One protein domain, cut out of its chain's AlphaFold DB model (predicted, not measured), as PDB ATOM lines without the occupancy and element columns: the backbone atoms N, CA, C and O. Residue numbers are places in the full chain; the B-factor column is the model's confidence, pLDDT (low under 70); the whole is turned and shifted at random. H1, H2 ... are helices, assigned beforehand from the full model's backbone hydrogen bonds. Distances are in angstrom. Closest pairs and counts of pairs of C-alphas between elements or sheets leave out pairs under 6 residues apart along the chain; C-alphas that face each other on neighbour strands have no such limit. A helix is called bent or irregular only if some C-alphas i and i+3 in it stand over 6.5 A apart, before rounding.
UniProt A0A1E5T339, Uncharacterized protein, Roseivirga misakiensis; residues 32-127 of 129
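What this domain is: This is residues 32 to 127 of the 129 residues of an uncharacterized protein of Roseivirga misakiensis (UniProt A0A1E5T339). The longest helix, H5, packs steeply on H2 and H3 and then sticks out as an arm with residues 119 to 127. H1, H2 and H3 stand side by side, their centres in a triangle, while H4 packs steeply on H2. The printed part has 96 residues with five named helices, H1 to H5 in order, and no named strand: all helix. It is compact, with a radius of gyration of the C-alphas of 13.6 A and spans of 42 by 29 by 26 A.

How they stand to each other: Start at H5, residues 104 to 125. Its residues 105 to 106 touch the hub H2, residues 54 to 70, about perpendicular at 81 degrees; the closest C-alphas, of Asn 65 and Ala 106, are 6.0 A apart. H5 also touches H3, residues 73 to 84, at a steep tilt of 60 degrees, Phe 84 to Leu 110 closest at 6.3 A between C-alphas. H4, residues 92 to 101, and H5 form a hairpin and only just touch, with 3 pairs of C-alphas within 8 A. H4 touches H2 at a steep tilt of 60 degrees, the C-alphas of Ala 61 and Leu 101 closest at 5.8 A. H2 and H3 form a hairpin, Leu 68 and Glu 76 closest at 5.8 A between C-alphas. H1, residues 36 to 48, touches H3, Gly 41 to Glu 82 closest at 5.3 A between C-alphas, but is apart from H4 and H5. Every O i to N i+4 pair is within hydrogen-bond range in H1, H2, H3 and H5, and 4 of 6 in H4.

Where its parts are: Find C-alpha 104 at (8.035, -25.655, 17.393); H5 runs 31.7 A to C-alpha 125 at (35.726, -32.856, 30.963). H2 measures 24.3 A, H1 18.2 A, H4 15.4 A and H3 14.9 A. H4 is only just irregular, C-alphas 97 and 100 being 6.6 A apart.

The domain as a whole: The C-alphas of Ser 55 and Gly 127 are farthest apart, 43.1 A. The printed part has no cut and no long link. Look for pLDDT under 70 at residues 124 to 127.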
ATOM      1  N   GLU A  32      22.817   0.949  14.272       84.44
ATOM      2  CA  GLU A  32      22.257  -0.122  13.422       84.44
ATOM      3  C   GLU A  32      23.255  -0.634  12.359       84.44
ATOM      4  O   GLU A  32      23.225  -1.815  12.002       84.44
ATOM      5  N   ASP A  33      24.160   0.238  11.902       86.38
ATOM      6  CA  ASP A  33      25.192  -0.058  10.905       86.38
ATOM      7  C   ASP A  33      26.339  -0.935  11.448       86.38
ATOM      8  O   ASP A  33      27.027  -1.587  10.658       86.38
ATOM      9  N   ASP A  34      26.508  -1.033  12.775       87.56
ATOM     10  CA  ASP A  34      27.487  -1.934  13.412       87.56
ATOM     11  C   ASP A  34      27.106  -3.416  13.238       87.56
ATOM     12  O   ASP A  34      27.935  -4.324  13.359       87.56
ATOM     13  N   GLY A  35      25.846  -3.671  12.881       89.19
ATOM     14  CA  GLY A  35      25.346  -4.979  12.499       89.19
ATOM     15  C   GLY A  35      24.716  -5.772  13.648       89.19
ATOM     16  O   GLY A  35      24.854  -5.454  14.831       89.19
ATOM     17  N   PRO A  36      23.977  -6.843  13.310       94.75
ATOM     18  CA  PRO A  36      23.042  -7.432  14.256       94.75
ATOM     19  C   PRO A  36      23.673  -8.262  15.370       94.75
ATOM     20  O   PRO A  36      23.019  -8.442  16.390       94.75
ATOM     21  N   TYR A  37      24.903  -8.754  15.196       95.69
ATOM     22  CA  TYR A  37      25.568  -9.572  16.216       95.69
ATOM     23  C   TYR A  37      25.800  -8.763  17.503       95.69
ATOM     24  O   TYR A  37      25.328  -9.145  18.567       95.69
ATOM     25  N   LEU A  38      26.413  -7.579  17.390       95.25
ATOM     26  CA  LEU A  38      26.734  -6.725  18.540       95.25
ATOM     27  C   LEU A  38      25.476  -6.259  19.286       95.25
ATOM     28  O   LEU A  38      25.403  -6.336  20.511       95.25
ATOM     29  N   ILE A  39      24.457  -5.824  18.541       97.50
ATOM     30  CA  ILE A  39      23.208  -5.322  19.126       97.50
ATOM     31  C   ILE A  39      22.414  -6.447  19.801       97.50
ATOM     32  O   ILE A  39      21.805  -6.224  20.848       97.50
ATOM     33  N   LEU A  40      22.398  -7.654  19.226       97.62
ATOM     34  CA  LEU A  40      21.718  -8.791  19.848       97.62
ATOM     35  C   LEU A  40      22.454  -9.302  21.089       97.62
ATOM     36  O   LEU A  40      21.778  -9.681  22.042       97.62
ATOM     37  N   GLY A  41      23.786  -9.224  21.125       96.62
ATOM     38  CA  GLY A  41      24.563  -9.491  22.336       96.62
ATOM     39  C   GLY A  41      24.217  -8.526  23.478       96.62
ATOM     40  O   GLY A  41      23.939  -8.955  24.597       96.62
ATOM     41  N   GLU A  42      24.120  -7.218  23.207       97.56
ATOM     42  CA  GLU A  42      23.646  -6.254  24.216       97.56
ATOM     43  C   GLU A  42      22.191  -6.513  24.630       97.56
ATOM     44  O   GLU A  42      21.821  -6.366  25.800       97.56
ATOM     45  N   PHE A  43      21.351  -6.915  23.676       98.38
ATOM     46  CA  PHE A  43      19.963  -7.254  23.954       98.38
ATOM     47  C   PHE A  43      19.835  -8.486  24.855       98.38
ATOM     48  O   PHE A  43      18.958  -8.516  25.721       98.38
ATOM     49  N   TYR A  44      20.710  -9.479  24.689       98.00
ATOM     50  CA  TYR A  44      20.787 -10.630  25.580       98.00
ATOM     51  C   TYR A  44      21.059 -10.193  27.024       98.00
ATOM     52  O   TYR A  44      20.290 -10.543  27.920       98.00
ATOM     53  N   SER A  45      22.079  -9.359  27.253       97.31
ATOM     54  CA  SER A  45      22.376  -8.838  28.596       97.31
ATOM     55  C   SER A  45      21.189  -8.069  29.180       97.31
ATOM     56  O   SER A  45      20.774  -8.321  30.310       97.31
ATOM     57  N   PHE A  46      20.568  -7.202  28.375       97.81
ATOM     58  CA  PHE A  46      19.350  -6.484  28.754       97.81
ATOM     59  C   PHE A  46      18.213  -7.428  29.186       97.81
ATOM     60  O   PHE A  46      17.473  -7.121  30.128       97.81
ATOM     61  N   PHE A  47      18.049  -8.548  28.482       97.56
ATOM     62  CA  PHE A  47      17.031  -9.549  28.774       97.56
ATOM     63  C   PHE A  47      17.318 -10.280  30.088       97.56
ATOM     64  O   PHE A  47      16.432 -10.340  30.945       97.56
ATOM     65  N   ILE A  48      18.537 -10.786  30.272       97.25
ATOM     66  CA  ILE A  48      18.922 -11.549  31.466       97.25
ATOM     67  C   ILE A  48      18.856 -10.694  32.733       97.25
ATOM     68  O   ILE A  48      18.270 -11.126  33.730       97.25
ATOM     69  N   ASP A  49      19.310  -9.440  32.678       96.88
ATOM     70  CA  ASP A  49      19.232  -8.498  33.807       96.88
ATOM     71  C   ASP A  49      17.794  -8.278  34.305       96.88
ATOM     72  O   ASP A  49      17.555  -7.882  35.451       96.88
ATOM     73  N   ARG A  50      16.810  -8.531  33.439       96.12
ATOM     74  CA  ARG A  50      15.383  -8.313  33.692       96.12
ATOM     75  C   ARG A  50      14.571  -9.589  33.568       96.12
ATOM     76  O   ARG A  50      13.352  -9.517  33.434       96.12
ATOM     77  N   PHE A  51      15.211 -10.748  33.681       93.75
ATOM     78  CA  PHE A  51      14.563 -12.036  33.454       93.75
ATOM     79  C   PHE A  51      13.351 -12.286  34.369       93.75
ATOM     80  O   PHE A  51      12.432 -13.008  34.020       93.75
ATOM     81  N   LYS A  52      13.270 -11.617  35.525       93.88
ATOM     82  CA  LYS A  52      12.106 -11.704  36.424       93.88
ATOM     83  C   LYS A  52      10.835 -11.041  35.867       93.88
ATOM     84  O   LYS A  52       9.756 -11.245  36.424       93.88
ATOM     85  N   ASP A  53      10.939 -10.240  34.807       96.12
ATOM     86  CA  ASP A  53       9.796  -9.636  34.126       96.12
ATOM     87  C   ASP A  53       9.173 -10.620  33.123       96.12
ATOM     88  O   ASP A  53       9.617 -10.778  31.984       96.12
ATOM     89  N   GLN A  54       8.071 -11.246  33.535       95.75
ATOM     90  CA  GLN A  54       7.324 -12.197  32.707       95.75
ATOM     91  C   GLN A  54       6.782 -11.579  31.407       95.75
ATOM     92  O   GLN A  54       6.685 -12.262  30.384       95.75
ATOM     93  N   SER A  55       6.452 -10.283  31.403       96.69
ATOM     94  CA  SER A  55       6.025  -9.596  30.179       96.69
ATOM     95  C   SER A  55       7.181  -9.511  29.180       96.69
ATOM     96  O   SER A  55       6.977  -9.718  27.977       96.69
ATOM     97  N   LEU A  56       8.397  -9.261  29.673       97.06
ATOM     98  CA  LEU A  56       9.594  -9.235  28.843       97.06
ATOM     99  C   LEU A  56       9.905 -10.619  28.259       97.06
ATOM    100  O   LEU A  56      10.071 -10.711  27.044       97.06
ATOM    101  N   ILE A  57       9.888 -11.687  29.066       97.56
ATOM    102  CA  ILE A  57      10.122 -13.068  28.590       97.56
ATOM    103  C   ILE A  57       9.172 -13.404  27.429       97.56
ATOM    104  O   ILE A  57       9.606 -13.851  26.365       97.56
ATOM    105  N   ILE A  58       7.873 -13.124  27.582       98.06
ATOM    106  CA  ILE A  58       6.874 -13.383  26.533       98.06
ATOM    107  C   ILE A  58       7.179 -12.590  25.258       98.06
ATOM    108  O   ILE A  58       7.016 -13.111  24.149       98.06
ATOM    109  N   ARG A  59       7.601 -11.328  25.378       98.19
ATOM    110  CA  ARG A  59       7.962 -10.498  24.220       98.19
ATOM    111  C   ARG A  59       9.224 -11.006  23.530       98.19
ATOM    112  O   ARG A  59       9.223 -11.080  22.302       98.19
ATOM    113  N   VAL A  60      10.247 -11.408  24.284       98.31
ATOM    114  CA  VAL A  60      11.480 -12.011  23.749       98.31
ATOM    115  C   VAL A  60      11.156 -13.296  22.995       98.31
ATOM    116  O   VAL A  60      11.521 -13.425  21.826       98.31
ATOM    117  N   ALA A  61      10.362 -14.192  23.583       98.38
ATOM    118  CA  ALA A  61       9.928 -15.415  22.913       98.38
ATOM    119  C   ALA A  61       9.151 -15.123  21.614       98.38
ATOM    120  O   ALA A  61       9.390 -15.753  20.581       98.38
ATOM    121  N   LYS A  62       8.258 -14.123  21.614       98.44
ATOM    122  CA  LYS A  62       7.550 -13.676  20.397       98.44
ATOM    123  C   LYS A  62       8.503 -13.135  19.332       98.44
ATOM    124  O   LYS A  62       8.310 -13.437  18.154       98.44
ATOM    125  N   PHE A  63       9.506 -12.357  19.728       98.44
ATOM    126  CA  PHE A  63      10.520 -11.826  18.820       98.44
ATOM    127  C   PHE A  63      11.350 -12.949  18.188       98.44
ATOM    128  O   PHE A  63      11.440 -13.016  16.962       98.44
ATOM    129  N   VAL A  64      11.863 -13.885  18.989       98.31
ATOM    130  CA  VAL A  64      12.601 -15.065  18.508       98.31
ATOM    131  C   VAL A  64      11.742 -15.886  17.542       98.31
ATOM    132  O   VAL A  64      12.171 -16.201  16.431       98.31
ATOM    133  N   ASN A  65      10.490 -16.164  17.913       98.31
ATOM    134  CA  ASN A  65       9.546 -16.888  17.062       98.31
ATOM    135  C   ASN A  65       9.328 -16.192  15.715       98.31
ATOM    136  O   ASN A  65       9.298 -16.860  14.677       98.31
ATOM    137  N   LEU A  66       9.174 -14.866  15.712       97.38
ATOM    138  CA  LEU A  66       9.052 -14.075  14.489       97.38
ATOM    139  C   LEU A  66      10.310 -14.208  13.624       97.38
ATOM    140  O   LEU A  66      10.186 -14.519  12.437       97.38
ATOM    141  N   CYS A  67      11.491 -14.020  14.219       96.88
ATOM    142  CA  CYS A  67      12.776 -14.085  13.526       96.88
ATOM    143  C   CYS A  67      12.984 -15.446  12.868       96.88
ATOM    144  O   CYS A  67      13.263 -15.513  11.677       96.88
ATOM    145  N   LEU A  68      12.744 -16.540  13.590       96.00
ATOM    146  CA  LEU A  68      12.951 -17.885  13.054       96.00
ATOM    147  C   LEU A  68      11.857 -18.313  12.066       96.00
ATOM    148  O   LEU A  68      12.096 -19.171  11.218       96.00
ATOM    149  N   THR A  69      10.669 -17.705  12.122       95.19
ATOM    150  CA  THR A  69       9.590 -17.964  11.154       95.19
ATOM    151  C   THR A  69       9.791 -17.212   9.838       95.19
ATOM    152  O   THR A  69       9.445 -17.729   8.776       95.19
ATOM    153  N   LYS A  70      10.277 -15.966   9.896       94.44
ATOM    154  CA  LYS A  70      10.391 -15.076   8.727       94.44
ATOM    155  C   LYS A  70      11.801 -15.004   8.151       94.44
ATOM    156  O   LYS A  70      11.939 -14.702   6.969       94.44
ATOM    157  N   GLY A  71      12.806 -15.268   8.972       94.06
ATOM    158  CA  GLY A  71      14.209 -15.248   8.605       94.06
ATOM    159  C   GLY A  71      14.667 -16.479   7.840       94.06
ATOM    160  O   GLY A  71      14.077 -17.562   7.917       94.06
ATOM    161  N   GLY A  72      15.734 -16.277   7.076       92.56
ATOM    162  CA  GLY A  72      16.525 -17.333   6.460       92.56
ATOM    163  C   GLY A  72      17.701 -17.755   7.341       92.56
ATOM    164  O   GLY A  72      17.709 -17.561   8.555       92.56
ATOM    165  N   HIS A  73      18.713 -18.339   6.701       93.06
ATOM    166  CA  HIS A  73      19.880 -18.902   7.381       93.06
ATOM    167  C   HIS A  73      20.663 -17.864   8.196       93.06
ATOM    168  O   HIS A  73      21.160 -18.192   9.263       93.06
ATOM    169  N   ARG A  74      20.805 -16.621   7.717       94.81
ATOM    170  CA  ARG A  74      21.606 -15.609   8.426       94.81
ATOM    171  C   ARG A  74      20.903 -15.144   9.696       94.81
ATOM    172  O   ARG A  74      21.552 -14.931  10.711       94.81
ATOM    173  N   THR A  75      19.582 -14.995   9.636       96.06
ATOM    174  CA  THR A  75      18.755 -14.656  10.799       96.06
ATOM    175  C   THR A  75      18.776 -15.786  11.822       96.06
ATOM    176  O   THR A  75      18.900 -15.534  13.012       96.06
ATOM    177  N   GLU A  76      18.660 -17.033  11.368       95.81
ATOM    178  CA  GLU A  76      18.736 -18.198  12.251       95.81
ATOM    179  C   GLU A  76      20.098 -18.300  12.945       95.81
ATOM    180  O   GLU A  76      20.146 -18.492  14.159       95.81
ATOM    181  N   ASP A  77      21.179 -18.084  12.197       96.06
ATOM    182  CA  ASP A  77      22.552 -18.109  12.703       96.06
ATOM    183  C   ASP A  77      22.780 -17.064  13.804       96.06
ATOM    184  O   ASP A  77      23.166 -17.418  14.916       96.06
ATOM    185  N   VAL A  78      22.442 -15.793  13.552       96.94
ATOM    186  CA  VAL A  78      22.647 -14.731  14.551       96.94
ATOM    187  C   VAL A  78      21.765 -14.910  15.792       96.94
ATOM    188  O   VAL A  78      22.228 -14.676  16.901       96.94
ATOM    189  N   ILE A  79      20.516 -15.372  15.643       97.75
ATOM    190  CA  ILE A  79      19.648 -15.667  16.797       97.75
ATOM    191  C   ILE A  79      20.229 -16.815  17.622       97.75
ATOM    192  O   ILE A  79      20.211 -16.759  18.851       97.75
ATOM    193  N   THR A  80      20.754 -17.844  16.961       96.88
ATOM    194  CA  THR A  80      21.364 -18.980  17.656       96.88
ATOM    195  C   THR A  80      22.601 -18.533  18.426       96.88
ATOM    196  O   THR A  80      22.707 -18.808  19.616       96.88
ATOM    197  N   ILE A  81      23.502 -17.803  17.768       96.62
ATOM    198  CA  ILE A  81      24.777 -17.382  18.349       96.62
ATOM    199  C   ILE A  81      24.580 -16.384  19.490       96.62
ATOM    200  O   ILE A  81      25.166 -16.577  20.548       96.62
ATOM    201  N   GLU A  82      23.762 -15.351  19.298       97.50
ATOM    202  CA  GLU A  82      23.697 -14.229  20.245       97.50
ATOM    203  C   GLU A  82      22.611 -14.384  21.308       97.50
ATOM    204  O   GLU A  82      22.702 -13.770  22.365       97.50
ATOM    205  N   LEU A  83      21.568 -15.185  21.052       97.00
ATOM    206  CA  LEU A  83      20.472 -15.360  22.009       97.00
ATOM    207  C   LEU A  83      20.377 -16.770  22.575       97.00
ATOM    208  O   LEU A  83      20.050 -16.897  23.745       97.00
ATOM    209  N   PHE A  84      20.596 -17.829  21.792       96.81
ATOM    210  CA  PHE A  84      20.420 -19.196  22.302       96.81
ATOM    211  C   PHE A  84      21.670 -19.754  22.964       96.81
ATOM    212  O   PHE A  84      21.567 -20.265  24.073       96.81
ATOM    213  N   ASN A  85      22.834 -19.643  22.326       95.62
ATOM    214  CA  ASN A  85      24.070 -20.195  22.873       95.62
ATOM    215  C   ASN A  85      24.384 -19.667  24.282       95.62
ATOM    216  O   ASN A  85      24.672 -20.495  25.145       95.62
ATOM    217  N   PRO A  86      24.256 -18.356  24.569       95.50
ATOM    218  CA  PRO A  86      24.518 -17.846  25.910       95.50
ATOM    219  C   PRO A  86      23.536 -18.383  26.963       95.50
ATOM    220  O   PRO A  86      23.920 -18.585  28.109       95.50
ATOM    221  N   LEU A  87      22.291 -18.710  26.579       95.00
ATOM    222  CA  LEU A  87      21.308 -19.286  27.508       95.00
ATOM    223  C   LEU A  87      21.703 -20.668  28.031       95.00
ATOM    224  O   LEU A  87      21.150 -21.101  29.040       95.00
ATOM    225  N   TYR A  88      22.604 -21.386  27.357       93.94
ATOM    226  CA  TYR A  88      23.054 -22.701  27.822       93.94
ATOM    227  C   TYR A  88      23.975 -22.605  29.044       93.94
ATOM    228  O   TYR A  88      24.043 -23.558  29.818       93.94
ATOM    229  N   ASP A  89      24.628 -21.457  29.238       93.31
ATOM    230  CA  ASP A  89      25.453 -21.168  30.414       93.31
ATOM    231  C   ASP A  89      24.625 -20.613  31.593       93.31
ATOM    232  O   ASP A  89      25.111 -20.541  32.725       93.31
ATOM    233  N   GLU A  90      23.363 -20.239  31.361       94.06
ATOM    234  CA  GLU A  90      22.476 -19.691  32.389       94.06
ATOM    235  C   GLU A  90      21.872 -20.778  33.297       94.06
ATOM    236  O   GLU A  90      21.757 -21.950  32.919       94.06
ATOM    237  N   PRO A  91      21.400 -20.414  34.509       91.94
ATOM    238  CA  PRO A  91      20.670 -21.342  35.359       91.94
ATOM    239  C   PRO A  91      19.497 -21.983  34.615       91.94
ATOM    240  O   PRO A  91      18.707 -21.301  33.965       91.94
ATOM    241  N   ARG A  92      19.317 -23.297  34.798       89.62
ATOM    242  CA  ARG A  92      18.301 -24.104  34.095       89.62
ATOM    243  C   ARG A  92      16.889 -23.499  34.100       89.62
ATOM    244  O   ARG A  92      16.160 -23.643  33.122       89.62
ATOM    245  N   GLN A  93      16.529 -22.798  35.174       92.31
ATOM    246  CA  GLN A  93      15.261 -22.082  35.302       92.31
ATOM    247  C   GLN A  93      14.992 -21.128  34.125       92.31
ATOM    248  O   GLN A  93      13.852 -21.021  33.681       92.31
ATOM    249  N   VAL A  94      16.026 -20.469  33.594       93.25
ATOM    250  CA  VAL A  94      15.899 -19.514  32.487       93.25
ATOM    251  C   VAL A  94      15.367 -20.210  31.232       93.25
ATOM    252  O   VAL A  94      14.391 -19.766  30.622       93.25
ATOM    253  N   LEU A  95      15.966 -21.354  30.889       92.81
ATOM    254  CA  LEU A  95      15.539 -22.193  29.769       92.81
ATOM    255  C   LEU A  95      14.124 -22.749  29.974       92.81
ATOM    256  O   LEU A  95      13.325 -22.747  29.034       92.81
ATOM    257  N   ASP A  96      13.802 -23.202  31.188       93.62
ATOM    258  CA  ASP A  96      12.497 -23.795  31.505       93.62
ATOM    259  C   ASP A  96      11.346 -22.772  31.423       93.62
ATOM    260  O   ASP A  96      10.219 -23.137  31.088       93.62
ATOM    261  N   GLU A  97      11.620 -21.492  31.675       95.50
ATOM    262  CA  GLU A  97      10.636 -20.409  31.564       95.50
ATOM    263  C   GLU A  97      10.446 -19.922  30.113       95.50
ATOM    264  O   GLU A  97       9.312 -19.665  29.696       95.50
ATOM    265  N   ILE A  98      11.513 -19.828  29.304       95.94
ATOM    266  CA  ILE A  98      11.402 -19.337  27.916       95.94
ATOM    267  C   ILE A  98      10.963 -20.422  26.919       95.94
ATOM    268  O   ILE A  98      10.160 -20.148  26.022       95.94
ATOM    269  N   SER A  99      11.446 -21.661  27.063       96.12
ATOM    270  CA  SER A  99      11.224 -22.750  26.095       96.12
ATOM    271  C   SER A  99       9.737 -23.041  25.800       96.12
ATOM    272  O   SER A  99       9.370 -23.168  24.620       96.12
ATOM    273  N   PRO A 100       8.823 -23.057  26.795       97.00
ATOM    274  CA  PRO A 100       7.394 -23.275  26.555       97.00
ATOM    275  C   PRO A 100       6.726 -22.193  25.695       97.00
ATOM    276  O   PRO A 100       5.695 -22.457  25.073       97.00
ATOM    277  N   LEU A 101       7.302 -20.988  25.639       97.94
ATOM    278  CA  LEU A 101       6.781 -19.840  24.886       97.94
ATOM    279  C   LEU A 101       7.282 -19.811  23.434       97.94
ATOM    280  O   LEU A 101       6.747 -19.082  22.588       97.94
ATOM    281  N   LEU A 102       8.301 -20.612  23.126       98.25
ATOM    282  CA  LEU A 102       8.818 -20.780  21.776       98.25
ATOM    283  C   LEU A 102       7.884 -21.656  20.936       98.25
ATOM    284  O   LEU A 102       7.278 -22.614  21.424       98.25
ATOM    285  N   ASN A 103       7.777 -21.324  19.652       97.38
ATOM    286  CA  ASN A 103       7.103 -22.153  18.664       97.38
ATOM    287  C   ASN A 103       7.943 -23.404  18.357       97.38
ATOM    288  O   ASN A 103       9.116 -23.474  18.715       97.38
ATOM    289  N   ASN A 104       7.360 -24.379  17.652       97.00
ATOM    290  CA  ASN A 104       8.035 -25.655  17.393       97.00
ATOM    291  C   ASN A 104       9.411 -25.485  16.733       97.00
ATOM    292  O   ASN A 104      10.358 -26.135  17.151       97.00
ATOM    293  N   LYS A 105       9.548 -24.589  15.743       94.69
ATOM    294  CA  LYS A 105      10.833 -24.379  15.060       94.69
ATOM    295  C   LYS A 105      11.890 -23.837  16.027       94.69
ATOM    296  O   LYS A 105      12.989 -24.373  16.090       94.69
ATOM    297  N   ALA A 106      11.551 -22.779  16.757       97.12
ATOM    298  CA  ALA A 106      12.456 -22.129  17.695       97.12
ATOM    299  C   ALA A 106      12.850 -23.062  18.843       97.12
ATOM    300  O   ALA A 106      14.022 -23.144  19.195       97.12
ATOM    301  N   ARG A 107      11.880 -23.810  19.374       97.12
ATOM    302  CA  ARG A 107      12.106 -24.777  20.444       97.12
ATOM    303  C   ARG A 107      13.021 -25.913  20.002       97.12
ATOM    304  O   ARG A 107      13.996 -26.177  20.688       97.12
ATOM    305  N   THR A 108      12.768 -26.523  18.843       95.94
ATOM    306  CA  THR A 108      13.631 -27.594  18.321       95.94
ATOM    307  C   THR A 108      15.064 -27.116  18.102       95.94
ATOM    308  O   THR A 108      16.002 -27.862  18.365       95.94
ATOM    309  N   LEU A 109      15.249 -25.877  17.635       95.75
ATOM    310  CA  LEU A 109      16.583 -25.306  17.457       95.75
ATOM    311  C   LEU A 109      17.299 -25.097  18.800       95.75
ATOM    312  O   LEU A 109      18.462 -25.472  18.923       95.75
ATOM    313  N   LEU A 110      16.594 -24.564  19.805       96.31
ATOM    314  CA  LEU A 110      17.114 -24.394  21.165       96.31
ATOM    315  C   LEU A 110      17.487 -25.742  21.805       96.31
ATOM    316  O   LEU A 110      18.568 -25.888  22.362       96.31
ATOM    317  N   GLU A 111      16.599 -26.734  21.718       94.50
ATOM    318  CA  GLU A 111      16.806 -28.068  22.297       94.50
ATOM    319  C   GLU A 111      18.012 -28.764  21.670       94.50
ATOM    320  O   GLU A 111      18.901 -29.217  22.389       94.50
ATOM    321  N   LYS A 112      18.090 -28.769  20.335       94.88
ATOM    322  CA  LYS A 112      19.218 -29.359  19.612       94.88
ATOM    323  C   LYS A 112      20.542 -28.684  19.982       94.88
ATOM    324  O   LYS A 112      21.526 -29.372  20.234       94.88
ATOM    325  N   GLY A 113      20.573 -27.351  20.024       93.31
ATOM    326  CA  GLY A 113      21.787 -26.621  20.391       93.31
ATOM    327  C   GLY A 113      22.228 -26.909  21.829       93.31
ATOM    328  O   GLY A 113      23.416 -27.095  22.084       93.31
ATOM    329  N   HIS A 114      21.278 -27.037  22.757       93.44
ATOM    330  CA  HIS A 114      21.579 -27.385  24.142       93.44
ATOM    331  C   HIS A 114      22.105 -28.826  24.287       93.44
ATOM    332  O   HIS A 114      23.049 -29.063  25.040       93.44
ATOM    333  N   GLU A 115      21.546 -29.790  23.546       92.94
ATOM    334  CA  GLU A 115      22.054 -31.171  23.500       92.94
ATOM    335  C   GLU A 115      23.503 -31.229  22.992       92.94
ATOM    336  O   GLU A 115      24.348 -31.896  23.598       92.94
ATOM    337  N   GLU A 116      23.809 -30.500  21.916       92.62
ATOM    338  CA  GLU A 116      25.163 -30.394  21.362       92.62
ATOM    339  C   GLU A 116      26.132 -29.736  22.359       92.62
ATOM    340  O   GLU A 116      27.249 -30.225  22.554       92.62
ATOM    341  N   TYR A 117      25.701 -28.675  23.046       91.25
ATOM    342  CA  TYR A 117      26.479 -28.014  24.096       91.25
ATOM    343  C   TYR A 117      26.818 -28.965  25.258       91.25
ATOM    344  O   TYR A 117      27.979 -29.043  25.678       91.25
ATOM    345  N   ILE A 118      25.840 -29.740  25.745       90.19
ATOM    346  CA  ILE A 118      26.053 -30.736  26.809       90.19
ATOM    347  C   ILE A 118      27.029 -31.818  26.338       90.19
ATOM    348  O   ILE A 118      27.974 -32.145  27.059       90.19
ATOM    349  N   ALA A 119      26.840 -32.360  25.130       90.31
ATOM    350  CA  ALA A 119      27.719 -33.389  24.577       90.31
ATOM    351  C   ALA A 119      29.178 -32.907  24.499       90.31
ATOM    352  O   ALA A 119      30.087 -33.609  24.945       90.31
ATOM    353  N   ASN A 120      29.400 -31.684  24.011       87.62
ATOM    354  CA  ASN A 120      30.732 -31.083  23.926       87.62
ATOM    355  C   ASN A 120      31.348 -30.827  25.309       87.62
ATOM    356  O   ASN A 120      32.535 -31.079  25.519       87.62
ATOM    357  N   SER A 121      30.545 -30.383  26.275       84.56
ATOM    358  CA  SER A 121      31.000 -30.152  27.650       84.56
ATOM    359  C   SER A 121      31.426 -31.448  28.347       84.56
ATOM    360  O   SER A 121      32.410 -31.459  29.086       84.56
ATOM    361  N   LEU A 122      30.738 -32.564  28.093       77.38
ATOM    362  CA  LEU A 122      31.099 -33.875  28.646       77.38
ATOM    363  C   LEU A 122      32.391 -34.431  28.030       77.38
ATOM    364  O   LEU A 122      33.219 -34.987  28.751       77.38
ATOM    365  N   LEU A 123      32.595 -34.243  26.723       75.38
ATOM    366  CA  LEU A 123      33.819 -34.670  26.033       75.38
ATOM    367  C   LEU A 123      35.058 -33.911  26.529       75.38
ATOM    368  O   LEU A 123      36.109 -34.518  26.724       75.38
ATOM    369  N   ASN A 124      34.929 -32.610  26.791       69.50
ATOM    370  CA  ASN A 124      36.042 -31.779  27.261       69.50
ATOM    371  C   ASN A 124      36.419 -32.040  28.731       69.50
ATOM    372  O   ASN A 124      37.570 -31.838  29.107       69.50
ATOM    373  N   ASN A 125      35.483 -32.529  29.552       59.31
ATOM    374  CA  ASN A 125      35.726 -32.856  30.963       59.31
ATOM    375  C   ASN A 125      36.173 -34.315  31.201       59.31
ATOM    376  O   ASN A 125      36.597 -34.647  32.304       59.31
ATOM    377  N   GLY A 126      36.100 -35.186  30.188       54.78
ATOM    378  CA  GLY A 126      36.533 -36.591  30.260       54.78
ATOM    379  C   GLY A 126      37.985 -36.852  29.831       54.78
ATOM    380  O   GLY A 126      38.378 -38.007  29.711       54.78
ATOM    381  N   GLY A 127      38.771 -35.804  29.554       46.06
ATOM    382  CA  GLY A 127      40.138 -35.887  29.014       46.06
ATOM    383  C   GLY A 127      41.260 -35.647  30.029       46.06
ATOM    384  O   GLY A 127      42.329 -35.171  29.654       46.06
TER     385      GLY A 127